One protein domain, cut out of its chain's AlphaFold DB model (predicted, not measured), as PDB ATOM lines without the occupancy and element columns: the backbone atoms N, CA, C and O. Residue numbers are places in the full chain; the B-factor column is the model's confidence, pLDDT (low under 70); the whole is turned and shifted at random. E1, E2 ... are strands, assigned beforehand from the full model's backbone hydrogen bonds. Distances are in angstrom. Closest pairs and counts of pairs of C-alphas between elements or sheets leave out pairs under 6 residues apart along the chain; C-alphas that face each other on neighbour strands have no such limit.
ATOM      1  N   PRO A  32     338.050 334.757 230.346       88.94
ATOM      2  CA  PRO A  32     337.140 335.224 229.298       88.94
ATOM      3  C   PRO A  32     337.827 336.316 228.449       88.94
ATOM      4  O   PRO A  32     338.725 336.997 228.951       88.94
ATOM      5  N   PRO A  33     337.439 336.484 227.173       90.06
ATOM      6  CA  PRO A  33     338.066 337.469 226.301       90.06
ATOM      7  C   PRO A  33     337.813 338.883 226.831       90.06
ATOM      8  O   PRO A  33     336.737 339.169 227.364       90.06
ATOM      9  N   VAL A  34     338.787 339.775 226.659       84.44
ATOM     10  CA  VAL A  34     338.704 341.171 227.115       84.44
ATOM     11  C   VAL A  34     339.078 342.091 225.964       84.44
ATOM     12  O   VAL A  34     340.138 341.942 225.370       84.44
ATOM     13  N   ILE A  35     338.211 343.056 225.645       83.31
ATOM     14  CA  ILE A  35     338.540 344.141 224.713       83.31
ATOM     15  C   ILE A  35     339.037 345.316 225.549       83.31
ATOM     16  O   ILE A  35     338.239 345.999 226.191       83.31
ATOM     17  N   GLU A  36     340.345 345.551 225.542       79.00
ATOM     18  CA  GLU A  36     340.962 346.654 226.284       79.00
ATOM     19  C   GLU A  36     340.806 347.976 225.538       79.00
ATOM     20  O   GLU A  36     340.507 349.024 226.117       79.00
ATOM     21  N   VAL A  37     340.982 347.919 224.215       82.88
ATOM     22  CA  VAL A  37     340.921 349.080 223.335       82.88
ATOM     23  C   VAL A  37     340.124 348.725 222.092       82.88
ATOM     24  O   VAL A  37     340.382 347.726 221.432       82.88
ATOM     25  N   PHE A  38     339.189 349.596 221.727       86.19
ATOM     26  CA  PHE A  38     338.603 349.638 220.393       86.19
ATOM     27  C   PHE A  38     338.326 351.095 220.036       86.19
ATOM     28  O   PHE A  38     337.578 351.785 220.734       86.19
ATOM     29  N   ARG A  39     338.969 351.584 218.974       81.44
ATOM     30  CA  ARG A  39     338.845 352.969 218.517       81.44
ATOM     31  C   ARG A  39     338.550 353.021 217.034       81.44
ATOM     32  O   ARG A  39     339.047 352.208 216.258       81.44
ATOM     33  N   ILE A  40     337.759 354.022 216.676       81.69
ATOM     34  CA  ILE A  40     337.414 354.361 215.304       81.69
ATOM     35  C   ILE A  40     337.725 355.841 215.145       81.69
ATOM     36  O   ILE A  40     337.167 356.675 215.859       81.69
ATOM     37  N   GLU A  41     338.618 356.166 214.226       80.31
ATOM     38  CA  GLU A  41     339.091 357.525 213.990       80.31
ATOM     39  C   GLU A  41     338.900 357.906 212.523       80.31
ATOM     40  O   GLU A  41     338.839 357.046 211.642       80.31
ATOM     41  N   ARG A  42     338.799 359.212 212.237       78.12
ATOM     42  CA  ARG A  42     338.783 359.674 210.842       78.12
ATOM     43  C   ARG A  42     340.190 359.523 210.300       78.12
ATOM     44  O   ARG A  42     341.145 359.968 210.929       78.12
ATOM     45  N   ALA A  43     340.290 358.976 209.103       79.69
ATOM     46  CA  ALA A  43     341.537 358.877 208.373       79.69
ATOM     47  C   ALA A  43     341.353 359.357 206.935       79.69
ATOM     48  O   ALA A  43     340.237 359.550 206.451       79.69
ATOM     49  N   GLN A  44     342.477 359.549 206.255       76.00
ATOM     50  CA  GLN A  44     342.516 359.676 204.806       76.00
ATOM     51  C   GLN A  44     342.979 358.340 204.231       76.00
ATOM     52  O   GLN A  44     344.009 357.803 204.649       76.00
ATOM     53  N   VAL A  45     342.206 357.797 203.295       80.62
ATOM     54  CA  VAL A  45     342.500 356.549 202.587       80.62
ATOM     55  C   VAL A  45     342.546 356.879 201.105       80.62
ATOM     56  O   VAL A  45     341.528 357.236 200.516       80.62
ATOM     57  N   SER A  46     343.747 356.849 200.524       83.25
ATOM     58  CA  SER A  46     343.982 357.198 199.114       83.25
ATOM     59  C   SER A  46     343.395 358.564 198.717       83.25
ATOM     60  O   SER A  46     342.770 358.709 197.669       83.25
ATOM     61  N   GLY A  47     343.544 359.563 199.596       76.12
ATOM     62  CA  GLY A  47     343.042 360.926 199.383       76.12
ATOM     63  C   GLY A  47     341.529 361.108 199.558       76.12
ATOM     64  O   GLY A  47     341.016 362.190 199.285       76.12
ATOM     65  N   ARG A  48     340.803 360.075 200.004       74.56
ATOM     66  CA  ARG A  48     339.375 360.148 200.343       74.56
ATOM     67  C   ARG A  48     339.171 360.043 201.848       74.56
ATOM     68  O   ARG A  48     339.960 359.408 202.553       74.56
ATOM     69  N   ALA A  49     338.080 360.635 202.337       71.00
ATOM     70  CA  ALA A  49     337.643 360.431 203.712       71.00
ATOM     71  C   ALA A  49     337.434 358.932 203.974       71.00
ATOM     72  O   ALA A  49     336.812 358.224 203.184       71.00
ATOM     73  N   GLY A  50     337.980 358.454 205.083       83.94
ATOM     74  CA  GLY A  50     337.859 357.070 205.501       83.94
ATOM     75  C   GLY A  50     337.993 356.928 207.007       83.94
ATOM     76  O   GLY A  50     337.952 357.903 207.765       83.94
ATOM     77  N   LEU A  51     338.155 355.685 207.432       84.81
ATOM     78  CA  LEU A  51     338.205 355.284 208.826       84.81
ATOM     79  C   LEU A  51     339.501 354.554 209.120       84.81
ATOM     80  O   LEU A  51     339.972 353.777 208.293       84.81
ATOM     81  N   ALA A  52     340.044 354.811 210.305       84.50
ATOM     82  CA  ALA A  52     341.117 354.055 210.921       84.50
ATOM     83  C   ALA A  52     340.563 353.328 212.149       84.50
ATOM     84  O   ALA A  52     339.963 353.956 213.022       84.50
ATOM     85  N   PHE A  53     340.771 352.020 212.213       86.38
ATOM     86  CA  PHE A  53     340.379 351.177 213.334       86.38
ATOM     87  C   PHE A  53     341.626 350.670 214.045       86.38
ATOM     88  O   PHE A  53     342.521 350.127 213.399       86.38
ATOM     89  N   THR A  54     341.662 350.813 215.366       85.56
ATOM     90  CA  THR A  54     342.714 350.247 216.224       85.56
ATOM     91  C   THR A  54     342.061 349.481 217.363       85.56
ATOM     92  O   THR A  54     341.074 349.964 217.933       85.56
ATOM     93  N   TRP A  55     342.610 348.331 217.733       88.69
ATOM     94  CA  TRP A  55     342.130 347.568 218.878       88.69
ATOM     95  C   TRP A  55     343.232 346.748 219.525       88.69
ATOM     96  O   TRP A  55     344.233 346.445 218.885       88.69
ATOM     97  N   GLN A  56     342.976 346.374 220.775       85.62
ATOM     98  CA  GLN A  56     343.785 345.461 221.566       85.62
ATOM     99  C   GLN A  56     342.835 344.557 222.352       85.62
ATOM    100  O   GLN A  56     341.920 345.043 223.035       85.62
ATOM    101  N   VAL A  57     343.020 343.248 222.199       86.00
ATOM    102  CA  VAL A  57     342.166 342.216 222.784       86.00
ATOM    103  C   VAL A  57     343.027 341.151 223.454       86.00
ATOM    104  O   VAL A  57     343.949 340.612 222.844       86.00
ATOM    105  N   GLU A  58     342.675 340.795 224.685       87.62
ATOM    106  CA  GLU A  58     343.318 339.730 225.451       87.62
ATOM    107  C   GLU A  58     342.459 338.462 225.524       87.62
ATOM    108  O   GLU A  58     341.232 338.499 225.380       87.62
ATOM    109  N   ASN A  59     343.115 337.328 225.805       89.81
ATOM    110  CA  ASN A  59     342.489 336.015 225.997       89.81
ATOM    111  C   ASN A  59     341.547 335.616 224.850       89.81
ATOM    112  O   ASN A  59     340.498 335.019 225.075       89.81
ATOM    113  N   VAL A  60     341.879 335.963 223.610       91.12
ATOM    114  CA  VAL A  60     340.985 335.782 222.464       91.12
ATOM    115  C   VAL A  60     341.406 334.597 221.603       91.12
ATOM    116  O   VAL A  60     342.586 334.391 221.345       91.12
ATOM    117  N   GLY A  61     340.424 333.815 221.155       88.19
ATOM    118  CA  GLY A  61     340.628 332.807 220.116       88.19
ATOM    119  C   GLY A  61     340.366 333.377 218.724       88.19
ATOM    120  O   GLY A  61     341.073 333.052 217.777       88.19
ATOM    121  N   ARG A  62     339.360 334.251 218.593       89.88
ATOM    122  CA  ARG A  62     338.980 334.873 217.321       89.88
ATOM    123  C   ARG A  62     338.478 336.305 217.493       89.88
ATOM    124  O   ARG A  62     337.686 336.589 218.391       89.88
ATOM    125  N   VAL A  63     338.883 337.178 216.569       92.88
ATOM    126  CA  VAL A  63     338.379 338.553 216.438       92.88
ATOM    127  C   VAL A  63     337.563 338.697 215.150       92.88
ATOM    128  O   VAL A  63     337.909 338.134 214.109       92.88
ATOM    129  N   ARG A  64     336.460 339.450 215.208       93.88
ATOM    130  CA  ARG A  64     335.622 339.809 214.053       93.88
ATOM    131  C   ARG A  64     335.283 341.292 214.095       93.88
ATOM    132  O   ARG A  64     334.886 341.799 215.140       93.88
ATOM    133  N   LEU A  65     335.376 341.968 212.955       93.12
ATOM    134  CA  LEU A  65     334.888 343.334 212.782       93.12
ATOM    135  C   LEU A  65     333.620 343.313 211.931       93.12
ATOM    136  O   LEU A  65     333.621 342.773 210.826       93.12
ATOM    137  N   LEU A  66     332.532 343.876 212.448       93.31
ATOM    138  CA  LEU A  66     331.241 343.954 211.775       93.31
ATOM    139  C   LEU A  66     330.898 345.412 211.478       93.31
ATOM    140  O   LEU A  66     331.198 346.287 212.282       93.31
ATOM    141  N   HIS A  67     330.209 345.648 210.371       92.31
ATOM    142  CA  HIS A  67     329.571 346.899 209.992       92.31
ATOM    143  C   HIS A  67     328.076 346.630 209.771       92.31
ATOM    144  O   HIS A  67     327.705 345.796 208.946       92.31
ATOM    145  N   ASP A  68     327.224 347.269 210.575       89.00
ATOM    146  CA  ASP A  68     325.767 347.071 210.599       89.00
ATOM    147  C   ASP A  68     325.354 345.587 210.647       89.00
ATOM    148  O   ASP A  68     324.438 345.123 209.969       89.00
ATOM    149  N   GLY A  69     326.073 344.814 211.469       89.19
ATOM    150  CA  GLY A  69     325.820 343.389 211.687       89.19
ATOM    151  C   GLY A  69     326.401 342.454 210.622       89.19
ATOM    152  O   GLY A  69     326.330 341.239 210.794       89.19
ATOM    153  N   ARG A  70     327.017 342.981 209.558       93.06
ATOM    154  CA  ARG A  70     327.711 342.189 208.533       93.06
ATOM    155  C   ARG A  70     329.210 342.228 208.757       93.06
ATOM    156  O   ARG A  70     329.750 343.271 209.092       93.06
ATOM    157  N   GLU A  71     329.888 341.102 208.592       91.69
ATOM    158  CA  GLU A  71     331.337 341.061 208.771       91.69
ATOM    159  C   GLU A  71     332.049 341.852 207.668       91.69
ATOM    160  O   GLU A  71     331.688 341.761 206.497       91.69
ATOM    161  N   VAL A  72     333.048 342.644 208.052       90.00
ATOM    162  CA  VAL A  72     333.899 343.380 207.117       90.00
ATOM    163  C   VAL A  72     334.858 342.388 206.461       90.00
ATOM    164  O   VAL A  72     335.604 341.692 207.149       90.00
ATOM    165  N   GLU A  73     334.839 342.326 205.129       79.88
ATOM    166  CA  GLU A  73     335.557 341.305 204.349       79.88
ATOM    167  C   GLU A  73     337.079 341.464 204.339       79.88
ATOM    168  O   GLU A  73     337.794 340.489 204.119       79.88
ATOM    169  N   ALA A  74     337.584 342.675 204.577       74.50
ATOM    170  CA  ALA A  74     338.995 343.023 204.432       74.50
ATOM    171  C   ALA A  74     339.876 342.448 205.559       74.50
ATOM    172  O   ALA A  74     340.413 343.189 206.373       74.50
ATOM    173  N   ARG A  75     340.011 341.122 205.612       78.62
ATOM    174  CA  ARG A  75     340.826 340.380 206.583       78.62
ATOM    175  C   ARG A  75     342.310 340.443 206.224       78.62
ATOM    176  O   ARG A  75     342.665 340.606 205.058       78.62
ATOM    177  N   ILE A  76     343.174 340.257 207.217       82.50
ATOM    178  CA  ILE A  76     344.622 340.152 207.007       82.50
ATOM    179  C   ILE A  76     345.073 338.696 207.116       82.50
ATOM    180  O   ILE A  76     344.408 337.882 207.761       82.50
ATOM    181  N   GLN A  77     346.202 338.371 206.491       82.31
ATOM    182  CA  GLN A  77     346.839 337.073 206.680       82.31
ATOM    183  C   GLN A  77     347.547 337.048 208.042       82.31
ATOM    184  O   GLN A  77     348.349 337.931 208.348       82.31
ATOM    185  N   LEU A  78     347.209 336.066 208.869       82.94
ATOM    186  CA  LEU A  78     347.790 335.834 210.186       82.94
ATOM    187  C   LEU A  78     349.091 335.015 210.068       82.94
ATOM    188  O   LEU A  78     349.334 334.399 209.027       82.94
ATOM    189  N   PRO A  79     349.939 334.975 211.118       78.69
ATOM    190  CA  PRO A  79     351.201 334.225 211.090       78.69
ATOM    191  C   PRO A  79     351.050 332.724 210.800       78.69
ATOM    192  O   PRO A  79     351.981 332.102 210.299       78.69
ATOM    193  N   ASP A  80     349.883 332.148 211.090       79.31
ATOM    194  CA  ASP A  80     349.539 330.751 210.793       79.31
ATOM    195  C   ASP A  80     349.072 330.527 209.339       79.31
ATOM    196  O   ASP A  80     348.691 329.419 208.966       79.31
ATOM    197  N   GLY A  81     349.088 331.577 208.512       82.75
ATOM    198  CA  GLY A  81     348.661 331.560 207.116       82.75
ATOM    199  C   GLY A  81     347.153 331.718 206.909       82.75
ATOM    200  O   GLY A  81     346.727 331.880 205.763       82.75
ATOM    201  N   SER A  82     346.345 331.710 207.973       83.69
ATOM    202  CA  SER A  82     344.894 331.897 207.891       83.69
ATOM    203  C   SER A  82     344.515 333.367 207.656       83.69
ATOM    204  O   SER A  82     345.294 334.278 207.926       83.69
ATOM    205  N   PHE A  83     343.305 333.622 207.145       84.75
ATOM    206  CA  PHE A  83     342.780 334.985 207.001       84.75
ATOM    207  C   PHE A  83     341.833 335.327 208.147       84.75
ATOM    208  O   PHE A  83     340.779 334.704 208.309       84.75
ATOM    209  N   GLY A  84     342.161 336.376 208.894       87.38
ATOM    210  CA  GLY A  84     341.381 336.803 210.044       87.38
ATOM    211  C   GLY A  84     341.712 338.215 210.503       87.38
ATOM    212  O   GLY A  84     342.349 338.997 209.797       87.38
ATOM    213  N   TRP A  85     341.239 338.538 211.701       90.50
ATOM    214  CA  TRP A  85     341.611 339.754 212.410       90.50
ATOM    215  C   TRP A  85     342.543 339.381 213.561       90.50
ATOM    216  O   TRP A  85     342.230 338.438 214.294       90.50
ATOM    217  N   PRO A  86     343.672 340.082 213.729       90.12
ATOM    218  CA  PRO A  86     344.605 339.775 214.795       90.12
ATOM    219  C   PRO A  86     344.027 340.229 216.150       90.12
ATOM    220  O   PRO A  86     343.221 341.166 216.191       90.12
ATOM    221  N   PRO A  87     344.438 339.595 217.263       85.75
ATOM    222  CA  PRO A  87     344.100 340.033 218.622       85.75
ATOM    223  C   PRO A  87     344.489 341.486 218.911       85.75
ATOM    224  O   PRO A  87     343.720 342.240 219.502       85.75
ATOM    225  N   ASP A  88     345.672 341.874 218.445       86.50
ATOM    226  CA  ASP A  88     346.208 343.227 218.511       86.50
ATOM    227  C   ASP A  88     346.407 343.739 217.087       86.50
ATOM    228  O   ASP A  88     346.978 343.029 216.253       86.50
ATOM    229  N   MET A  89     345.891 344.930 216.777       82.88
ATOM    230  CA  MET A  89     345.985 345.465 215.423       82.88
ATOM    231  C   MET A  89     347.331 346.170 215.238       82.88
ATOM    232  O   MET A  89     347.531 347.228 215.839       82.88
ATOM    233  N   PRO A  90     348.250 345.654 214.392       71.38
ATOM    234  CA  PRO A  90     349.531 346.307 214.152       71.38
ATOM    235  C   PRO A  90     349.296 347.611 213.379       71.38
ATOM    236  O   PRO A  90     349.215 347.644 212.151       71.38
ATOM    237  N   GLY A  91     349.126 348.705 214.119       78.25
ATOM    238  CA  GLY A  91     348.719 349.999 213.583       78.25
ATOM    239  C   GLY A  91     347.204 350.114 213.404       78.25
ATOM    240  O   GLY A  91     346.421 349.654 214.231       78.25
ATOM    241  N   ALA A  92     346.776 350.789 212.335       79.44
ATOM    242  CA  ALA A  92     345.360 351.014 212.067       79.44
ATOM    243  C   ALA A  92     344.905 350.292 210.799       79.44
ATOM    244  O   ALA A  92     345.443 350.541 209.717       79.44
ATOM    245  N   PHE A  93     343.849 349.486 210.908       84.69
ATOM    246  CA  PHE A  93     343.097 349.041 209.737       84.69
ATOM    247  C   PHE A  93     342.421 350.251 209.100       84.69
ATOM    248  O   PHE A  93     341.703 350.981 209.784       84.69
ATOM    249  N   ARG A  94     342.639 350.480 207.805       86.12
ATOM    250  CA  ARG A  94     342.083 351.637 207.099       86.12
ATOM    251  C   ARG A  94     341.144 351.211 205.986       86.12
ATOM    252  O   ARG A  94     341.486 350.356 205.180       86.12
ATOM    253  N   THR A  95     339.985 351.852 205.907       85.81
ATOM    254  CA  THR A  95     339.018 351.627 204.825       85.81
ATOM    255  C   THR A  95     338.265 352.911 204.488       85.81
ATOM    256  O   THR A  95     338.107 353.790 205.339       85.81
ATOM    257  N   THR A  96     337.781 353.033 203.251       81.19
ATOM    258  CA  THR A  96     336.783 354.036 202.851       81.19
ATOM    259  C   THR A  96     335.423 353.634 203.432       81.19
ATOM    260  O   THR A  96     334.502 353.256 202.712       81.19
ATOM    261  N   GLY A  97     335.342 353.589 204.761       70.38
ATOM    262  CA  GLY A  97     334.165 353.126 205.480       70.38
ATOM    263  C   GLY A  97     332.990 354.080 205.306       70.38
ATOM    264  O   GLY A  97     333.157 355.287 205.134       70.38
ATOM    265  N   THR A  98     331.783 353.533 205.377       75.25
ATOM    266  CA  THR A  98     330.542 354.302 205.322       75.25
ATOM    267  C   THR A  98     330.032 354.624 206.722       75.25
ATOM    268  O   THR A  98     330.458 354.039 207.722       75.25
ATOM    269  N   THR A  99     329.102 355.574 206.791       78.56
ATOM    270  CA  THR A  99     328.294 355.822 207.989       78.56
ATOM    271  C   THR A  99     327.608 354.533 208.436       78.56
ATOM    272  O   THR A  99     326.976 353.882 207.612       78.56
ATOM    273  N   GLY A 100     327.684 354.214 209.726       77.88
ATOM    274  CA  GLY A 100     327.088 353.003 210.282       77.88
ATOM    275  C   GLY A 100     327.597 352.683 211.682       77.88
ATOM    276  O   GLY A 100     328.320 353.470 212.308       77.88
ATOM    277  N   THR A 101     327.189 351.528 212.195       83.06
ATOM    278  CA  THR A 101     327.665 350.992 213.473       83.06
ATOM    279  C   THR A 101     328.685 349.902 213.221       83.06
ATOM    280  O   THR A 101     328.400 348.909 212.558       83.06
ATOM    281  N   TYR A 102     329.866 350.071 213.799       86.12
ATOM    282  CA  TYR A 102     330.927 349.086 213.766       86.12
ATOM    283  C   TYR A 102     330.995 348.356 215.103       86.12
ATOM    284  O   TYR A 102     330.968 348.985 216.165       86.12
ATOM    285  N   THR A 103     331.099 347.035 215.046       89.38
ATOM    286  CA  THR A 103     331.172 346.170 216.225       89.38
ATOM    287  C   THR A 103     332.411 345.295 216.128       89.38
ATOM    288  O   THR A 103     332.534 344.512 215.190       89.38
ATOM    289  N   LEU A 104     333.307 345.406 217.104       90.62
ATOM    290  CA  LEU A 104     334.386 344.453 217.317       90.62
ATOM    291  C   LEU A 104     333.873 343.338 218.228       90.62
ATOM    292  O   LEU A 104     333.351 343.616 219.308       90.62
ATOM    293  N   ILE A 105     334.012 342.091 217.797       92.19
ATOM    294  CA  ILE A 105     333.663 340.901 218.574       92.19
ATOM    295  C   ILE A 105     334.948 340.142 218.870       92.19
ATOM    296  O   ILE A 105     335.700 339.834 217.946       92.19
ATOM    297  N   ALA A 106     335.160 339.818 220.141       89.94
ATOM    298  CA  ALA A 106     336.217 338.929 220.596       89.94
ATOM    299  C   ALA A 106     335.595 337.705 221.271       89.94
ATOM    300  O   ALA A 106     334.762 337.842 222.170       89.94
ATOM    301  N   GLU A 107     335.988 336.512 220.836       91.38
ATOM    302  CA  GLU A 107     335.441 335.253 221.342       91.38
ATOM    303  C   GLU A 107     336.529 334.202 221.580       91.38
ATOM    304  O   GLU A 107     337.550 334.149 220.889       91.38
ATOM    305  N   ASN A 108     336.312 333.369 222.593       92.69
ATOM    306  CA  ASN A 108     337.091 332.171 222.881       92.69
ATOM    307  C   ASN A 108     336.149 331.077 223.434       92.69
ATOM    308  O   ASN A 108     334.941 331.282 223.545       92.69
ATOM    309  N   ALA A 109     336.685 329.918 223.827       92.56
ATOM    310  CA  ALA A 109     335.879 328.823 224.384       92.56
ATOM    311  C   ALA A 109     335.173 329.155 225.721       92.56
ATOM    312  O   ALA A 109     334.270 328.434 226.135       92.56
ATOM    313  N   ARG A 110     335.589 330.222 226.413       89.88
ATOM    314  CA  ARG A 110     335.086 330.658 227.725       89.88
ATOM    315  C   ARG A 110     334.075 331.804 227.638       89.88
ATOM    316  O   ARG A 110     333.459 332.129 228.648       89.88
ATOM    317  N   GLY A 111     333.892 332.429 226.475       92.00
ATOM    318  CA  GLY A 111     332.896 333.480 226.307       92.00
ATOM    319  C   GLY A 111     333.096 334.361 225.080       92.00
ATOM    320  O   GLY A 111     333.964 334.137 224.238       92.00
ATOM    321  N   ARG A 112     332.261 335.397 225.007       91.94
ATOM    322  CA  ARG A 112     332.238 336.393 223.935       91.94
ATOM    323  C   ARG A 112     332.008 337.777 224.525       91.94
ATOM    324  O   ARG A 112     331.112 337.953 225.348       91.94
ATOM    325  N   VAL A 113     332.775 338.753 224.058       85.00
ATOM    326  CA  VAL A 113     332.617 340.172 224.394       85.00
ATOM    327  C   VAL A 113     332.539 341.012 223.123       85.00
ATOM    328  O   VAL A 113     333.053 340.630 222.070       85.00
ATOM    329  N   GLU A 114     331.872 342.159 223.214       89.06
ATOM    330  CA  GLU A 114     331.677 343.068 222.086       89.06
ATOM    331  C   GLU A 114     331.984 344.510 222.476       89.06
ATOM    332  O   GLU A 114     331.619 344.963 223.561       89.06
ATOM    333  N   ALA A 115     332.574 345.255 221.545       79.06
ATOM    334  CA  ALA A 115     332.733 346.699 221.627       79.06
ATOM    335  C   ALA A 115     332.110 347.353 220.393       79.06
ATOM    336  O   ALA A 115     332.259 346.862 219.277       79.06
ATOM    337  N   ARG A 116     331.397 348.467 220.583       82.69
ATOM    338  CA  ARG A 116     330.668 349.154 219.507       82.69
ATOM    339  C   ARG A 116     331.124 350.598 219.373       82.69
ATOM    340  O   ARG A 116     331.345 351.275 220.374       82.69
ATOM    341  N   GLY A 117     331.196 351.070 218.135       74.12
ATOM    342  CA  GLY A 117     331.417 352.471 217.801       74.12
ATOM    343  C   GLY A 117     330.606 352.854 216.570       74.12
ATOM    344  O   GLY A 117     330.516 352.091 215.612       74.12
ATOM    345  N   SER A 118     329.988 354.031 216.589       73.38
ATOM    346  CA  SER A 118     329.228 354.535 215.443       73.38
ATOM    347  C   SER A 118     330.006 355.637 214.742       73.38
ATOM    348  O   SER A 118     330.515 356.559 215.383       73.38
ATOM    349  N   TYR A 119     330.037 355.567 213.415       69.06
ATOM    350  CA  TYR A 119     330.574 356.614 212.564       69.06
ATOM    351  C   TYR A 119     329.450 357.253 211.754       69.06
ATOM    352  O   TYR A 119     328.589 356.559 211.219       69.06
ATOM    353  N   ARG A 120     329.467 358.584 211.652       64.12
ATOM    354  CA  ARG A 120     328.666 359.342 210.690       64.12
ATOM    355  C   ARG A 120     329.574 360.264 209.907       64.12
ATOM    356  O   ARG A 120     330.301 361.071 210.494       64.12
ATOM    357  N   ASP A 121     329.457 360.193 208.595       54.62
ATOM    358  CA  ASP A 121     330.025 361.200 207.726       54.62
ATOM    359  C   ASP A 121     329.386 362.562 208.061       54.62
ATOM    360  O   ASP A 121     328.190 362.659 208.344       54.62
ATOM    361  N   GLY A 122     330.213 363.599 208.194       44.53
ATOM    362  CA  GLY A 122     329.773 364.919 208.678       44.53
ATOM    363  C   GLY A 122     329.431 365.058 210.180       44.53
ATOM    364  O   GLY A 122     329.094 366.160 210.601       44.53
ATOM    365  N   GLY A 123     329.558 364.013 211.020       38.38
ATOM    366  CA  GLY A 123     329.254 364.073 212.468       38.38
ATOM    367  C   GLY A 123     330.344 363.526 213.409       38.38
ATOM    368  O   GLY A 123     331.205 362.744 213.003       38.38
ATOM    369  N   CYS A 124     330.325 363.967 214.675       31.12
ATOM    370  CA  CYS A 124     331.237 363.537 215.747       31.12
ATOM    371  C   CYS A 124     331.052 362.060 216.149       31.12
ATOM    372  O   CYS A 124     329.946 361.524 216.090       31.12
ATOM    373  N   PHE A 125     332.141 361.440 216.620       30.67
ATOM    374  CA  PHE A 125     332.201 360.062 217.120       30.67
ATOM    375  C   PHE A 125     331.464 359.866 218.450       30.67
ATOM    376  O   PHE A 125     331.542 360.718 219.337       30.67
ATOM    377  N   ALA A 126     330.834 358.701 218.614       32.56
ATOM    378  CA  ALA A 126     330.425 358.177 219.916       32.56
ATOM    379  C   ALA A 126     331.430 357.100 220.368       32.56
ATOM    380  O   ALA A 126     331.694 356.157 219.624       32.56
ATOM    381  N   TRP A 127     331.993 357.262 221.570       28.97
ATOM    382  CA  TRP A 127     332.961 356.341 222.182       28.97
ATOM    383  C   TRP A 127     332.280 355.298 223.087       28.97
ATOM    384  O   TRP A 127     331.210 355.571 223.629       28.97
ATOM    385  N   LEU A 128     332.951 354.142 223.220       29.34
ATOM    386  CA  LEU A 128     332.687 352.934 224.028       29.34
ATOM    387  C   LEU A 128     331.621 353.031 225.132       29.34
ATOM    388  O   LEU A 128     331.689 353.881 226.019       29.34
ATOM    389  N   VAL A 129     330.711 352.050 225.137       32.19
ATOM    390  CA  VAL A 129     329.709 351.856 226.188       32.19
ATOM    391  C   VAL A 129     329.548 350.355 226.495       32.19
ATOM    392  O   VAL A 129     329.299 349.592 225.559       32.19
ATOM    393  N   PRO A 130     329.671 349.912 227.763       29.56
ATOM    394  CA  PRO A 130     329.478 348.513 228.157       29.56
ATOM    395  C   PRO A 130     328.037 347.997 227.942       29.56
ATOM    396  O   PRO A 130     327.093 348.801 227.903       29.56
ATOM    397  N   PRO A 131     327.835 346.664 227.867       30.25
ATOM    398  CA  PRO A 131     326.508 346.045 227.858       30.25
ATOM    399  C   PRO A 131     325.674 346.479 229.079       30.25
ATOM    400  O   PRO A 131     326.195 346.539 230.189       30.25
ATOM    401  N   GLY A 132     324.385 346.786 228.880       29.97
ATOM    402  CA  GLY A 132     323.472 347.259 229.940       29.97
ATOM    403  C   GLY A 132     323.153 348.759 229.912       29.97
ATOM    404  O   GLY A 132     322.424 349.257 230.763       29.97
ATOM    405  N   THR A 133     323.655 349.496 228.919       32.84
ATOM    406  CA  THR A 133     323.421 350.942 228.823       32.84
ATOM    407  C   THR A 133     322.195 351.289 227.976       32.84
ATOM    408  O   THR A 133     322.079 350.874 226.823       32.84
ATOM    409  N   HIS A 134     321.285 352.088 228.542       29.42
ATOM    410  CA  HIS A 134     320.090 352.586 227.857       29.42
ATOM    411  C   HIS A 134     320.382 353.823 226.992       29.42
ATOM    412  O   HIS A 134     321.159 354.703 227.368       29.42
ATOM    413  N   TRP A 135     319.702 353.910 225.845       30.72
ATOM    414  CA  TRP A 135     319.823 355.004 224.876       30.72
ATOM    415  C   TRP A 135     318.657 355.991 225.007       30.72
ATOM    416  O   TRP A 135     317.512 355.585 225.193       30.72
ATOM    417  N   THR A 136     318.909 357.291 224.825       29.17
ATOM    418  CA  THR A 136     317.841 358.282 224.597       29.17
ATOM    419  C   THR A 136     318.056 358.967 223.250       29.17
ATOM    420  O   THR A 136     319.127 359.503 222.967       29.17
ATOM    421  N   ARG A 137     317.033 358.929 222.391       27.56
ATOM    422  CA  ARG A 137     317.046 359.501 221.038       27.56
ATOM    423  C   ARG A 137     316.824 361.015 221.102       27.56
ATOM    424  O   ARG A 137     315.722 361.450 221.416       27.56
ATOM    425  N   CYS A 138     317.814 361.822 220.723       27.05
ATOM    426  CA  CYS A 138     317.599 363.248 220.450       27.05
ATOM    427  C   CYS A 138     317.258 363.459 218.967       27.05
ATOM    428  O   CYS A 138     318.003 363.050 218.078       27.05
ATOM    429  N   ARG A 139     316.125 364.122 218.692       25.69
ATOM    430  CA  ARG A 139     315.546 364.287 217.342       25.69
ATOM    431  C   ARG A 139     316.429 365.048 216.332       25.69
ATOM    432  O   ARG A 139     316.105 364.995 215.152       25.69
ATOM    433  N   ARG A 140     317.509 365.740 216.736       27.28
ATOM    434  CA  ARG A 140     318.305 366.611 215.834       27.28
ATOM    435  C   ARG A 140     319.823 366.717 216.096       27.28
ATOM    436  O   ARG A 140     320.438 367.653 215.603       27.28
ATOM    437  N   GLY A 141     320.471 365.795 216.813       30.05
ATOM    438  CA  GLY A 141     321.920 365.955 217.039       30.05
ATOM    439  C   GLY A 141     322.582 364.932 217.948       30.05
ATOM    440  O   GLY A 141     323.002 365.273 219.046       30.05
ATOM    441  N   GLY A 142     322.718 363.698 217.458       28.30
ATOM    442  CA  GLY A 142     323.573 362.677 218.070       28.30
ATOM    443  C   GLY A 142     322.940 361.871 219.210       28.30
ATOM    444  O   GLY A 142     321.949 362.266 219.823       28.30
ATOM    445  N   LEU A 143     323.518 360.689 219.441       26.02
ATOM    446  CA  LEU A 143     323.228 359.801 220.566       26.02
ATOM    447  C   LEU A 143     324.172 360.148 221.722       26.02
ATOM    448  O   LEU A 143     325.369 360.324 221.507       26.02
ATOM    449  N   VAL A 144     323.643 360.218 222.943       31.34
ATOM    450  CA  VAL A 144     324.429 360.400 224.170       31.34
ATOM    451  C   VAL A 144     324.308 359.128 225.001       31.34
ATOM    452  O   VAL A 144     323.197 358.700 225.311       31.34
ATOM    453  N   ALA A 145     325.440 358.526 225.359       29.22
ATOM    454  CA  ALA A 145     325.493 357.400 226.283       29.22
ATOM    455  C   ALA A 145     325.493 357.892 227.739       29.22
ATOM    456  O   ALA A 145     326.199 358.847 228.073       29.22
ATOM    457  N   SER A 146     324.734 357.229 228.615       30.03
ATOM    458  CA  SER A 146     324.830 357.426 230.066       30.03
ATOM    459  C   SER A 146     325.141 356.100 230.750       30.03
ATOM    460  O   SER A 146     324.281 355.225 230.769       30.03
ATOM    461  N   ASN A 147     326.332 355.962 231.334       28.23
ATOM    462  CA  ASN A 147     326.675 354.802 232.152       28.23
ATOM    463  C   ASN A 147     325.783 354.769 233.401       28.23
ATOM    464  O   ASN A 147     325.864 355.661 234.245       28.23
ATOM    465  N   LEU A 148     324.968 353.726 233.526       25.59
ATOM    466  CA  LEU A 148     324.429 353.245 234.794       25.59
ATOM    467  C   LEU A 148     324.594 351.724 234.784       25.59
ATOM    468  O   LEU A 148     323.701 351.000 234.371       25.59
TER     469      LEU A 148
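Overview. This is residues 32 to 148 of the 271 residues of an uncharacterized protein of Salipiger mucosus DSM 16094 (UniProt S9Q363). Two small three-stranded sheets lie face to face as a sandwich, E1-E2-E4 over E3-E5-E6, with a long loop, residues 68 to 92, at one end of the longest axis and a loosely formed tail holding E7 and E8 at the other. The tip of the E1 and E2 hairpin lies past a sharp bend in E1. The printed part has 117 residues, no named helix and eight named strands, E1 to E8 in chain order; both sheets are antiparallel. The class is all strand, though only 56 residues are in named elements. The whole is compact, with a radius of gyration of the C-alphas of 14.8 A, and flat, spanning 48 by 40 by 21 A.

Arrangement. Look first at E1, residues 34 to 45, and E2, residues 48 to 58, an antiparallel hairpin at 165 degrees; N 39 and O 54 are 2.9 A apart, within hydrogen-bond range. E1 bends by 66 degrees at residue 42. On the other side of E2 find E4, residues 93 to 95, antiparallel at 152 degrees, with N 51 and O 95 at 2.8 A. In the second sheet, E5, residues 100 to 108, is the inner strand. Its neighbours are E3, residues 62 to 67, antiparallel at 167 degrees with N 64 and O 105 at 2.9 A, and E6, residues 111 to 119, its hairpin partner at 163 degrees with N 104 and O 115 at 2.8 A. The two sheets form a sandwich, that is, two sheets face to face; the parts that face each other are 10.4 A centre to centre, and the strands of the one sheet stand at 26 degrees to those of the other. Across it, the closest C-alphas of E1 and E6 are Phe 38 and Ala 115, 6.7 A apart. E7, residues 135 to 137, and E8, residues 143 to 145, meet only at a point; E6 and E8 are apart.

Along the chain. Find C-alpha 34 at (338.704, 341.171, 227.115), where E1 begins; it measures 29.2 A from first to last C-alpha. E2 measures 32.6 A, E3 16.9 A, E5 26.3 A and E6 27.0 A. E6 ends at C-alpha 119, (330.574, 356.614, 212.564). The short strands are E4, 6.9 A, E7, 6.5 A, and E8, 6.6 A, which ends at C-alpha 145, (325.493, 357.400, 226.283).

Size, cuts and confidence. The two C-alphas farthest apart are those of Asp 80 and Arg 139, 48.2 A. The printed part has no cut. The long links are E3 to E4, 25 residues, where residues 76 to 77 pair antiparallel with 83 to 84, and E6 to E7, 15 residues. The mean pLDDT of the printed part is 71.4; residues 119 to 148 are under 70.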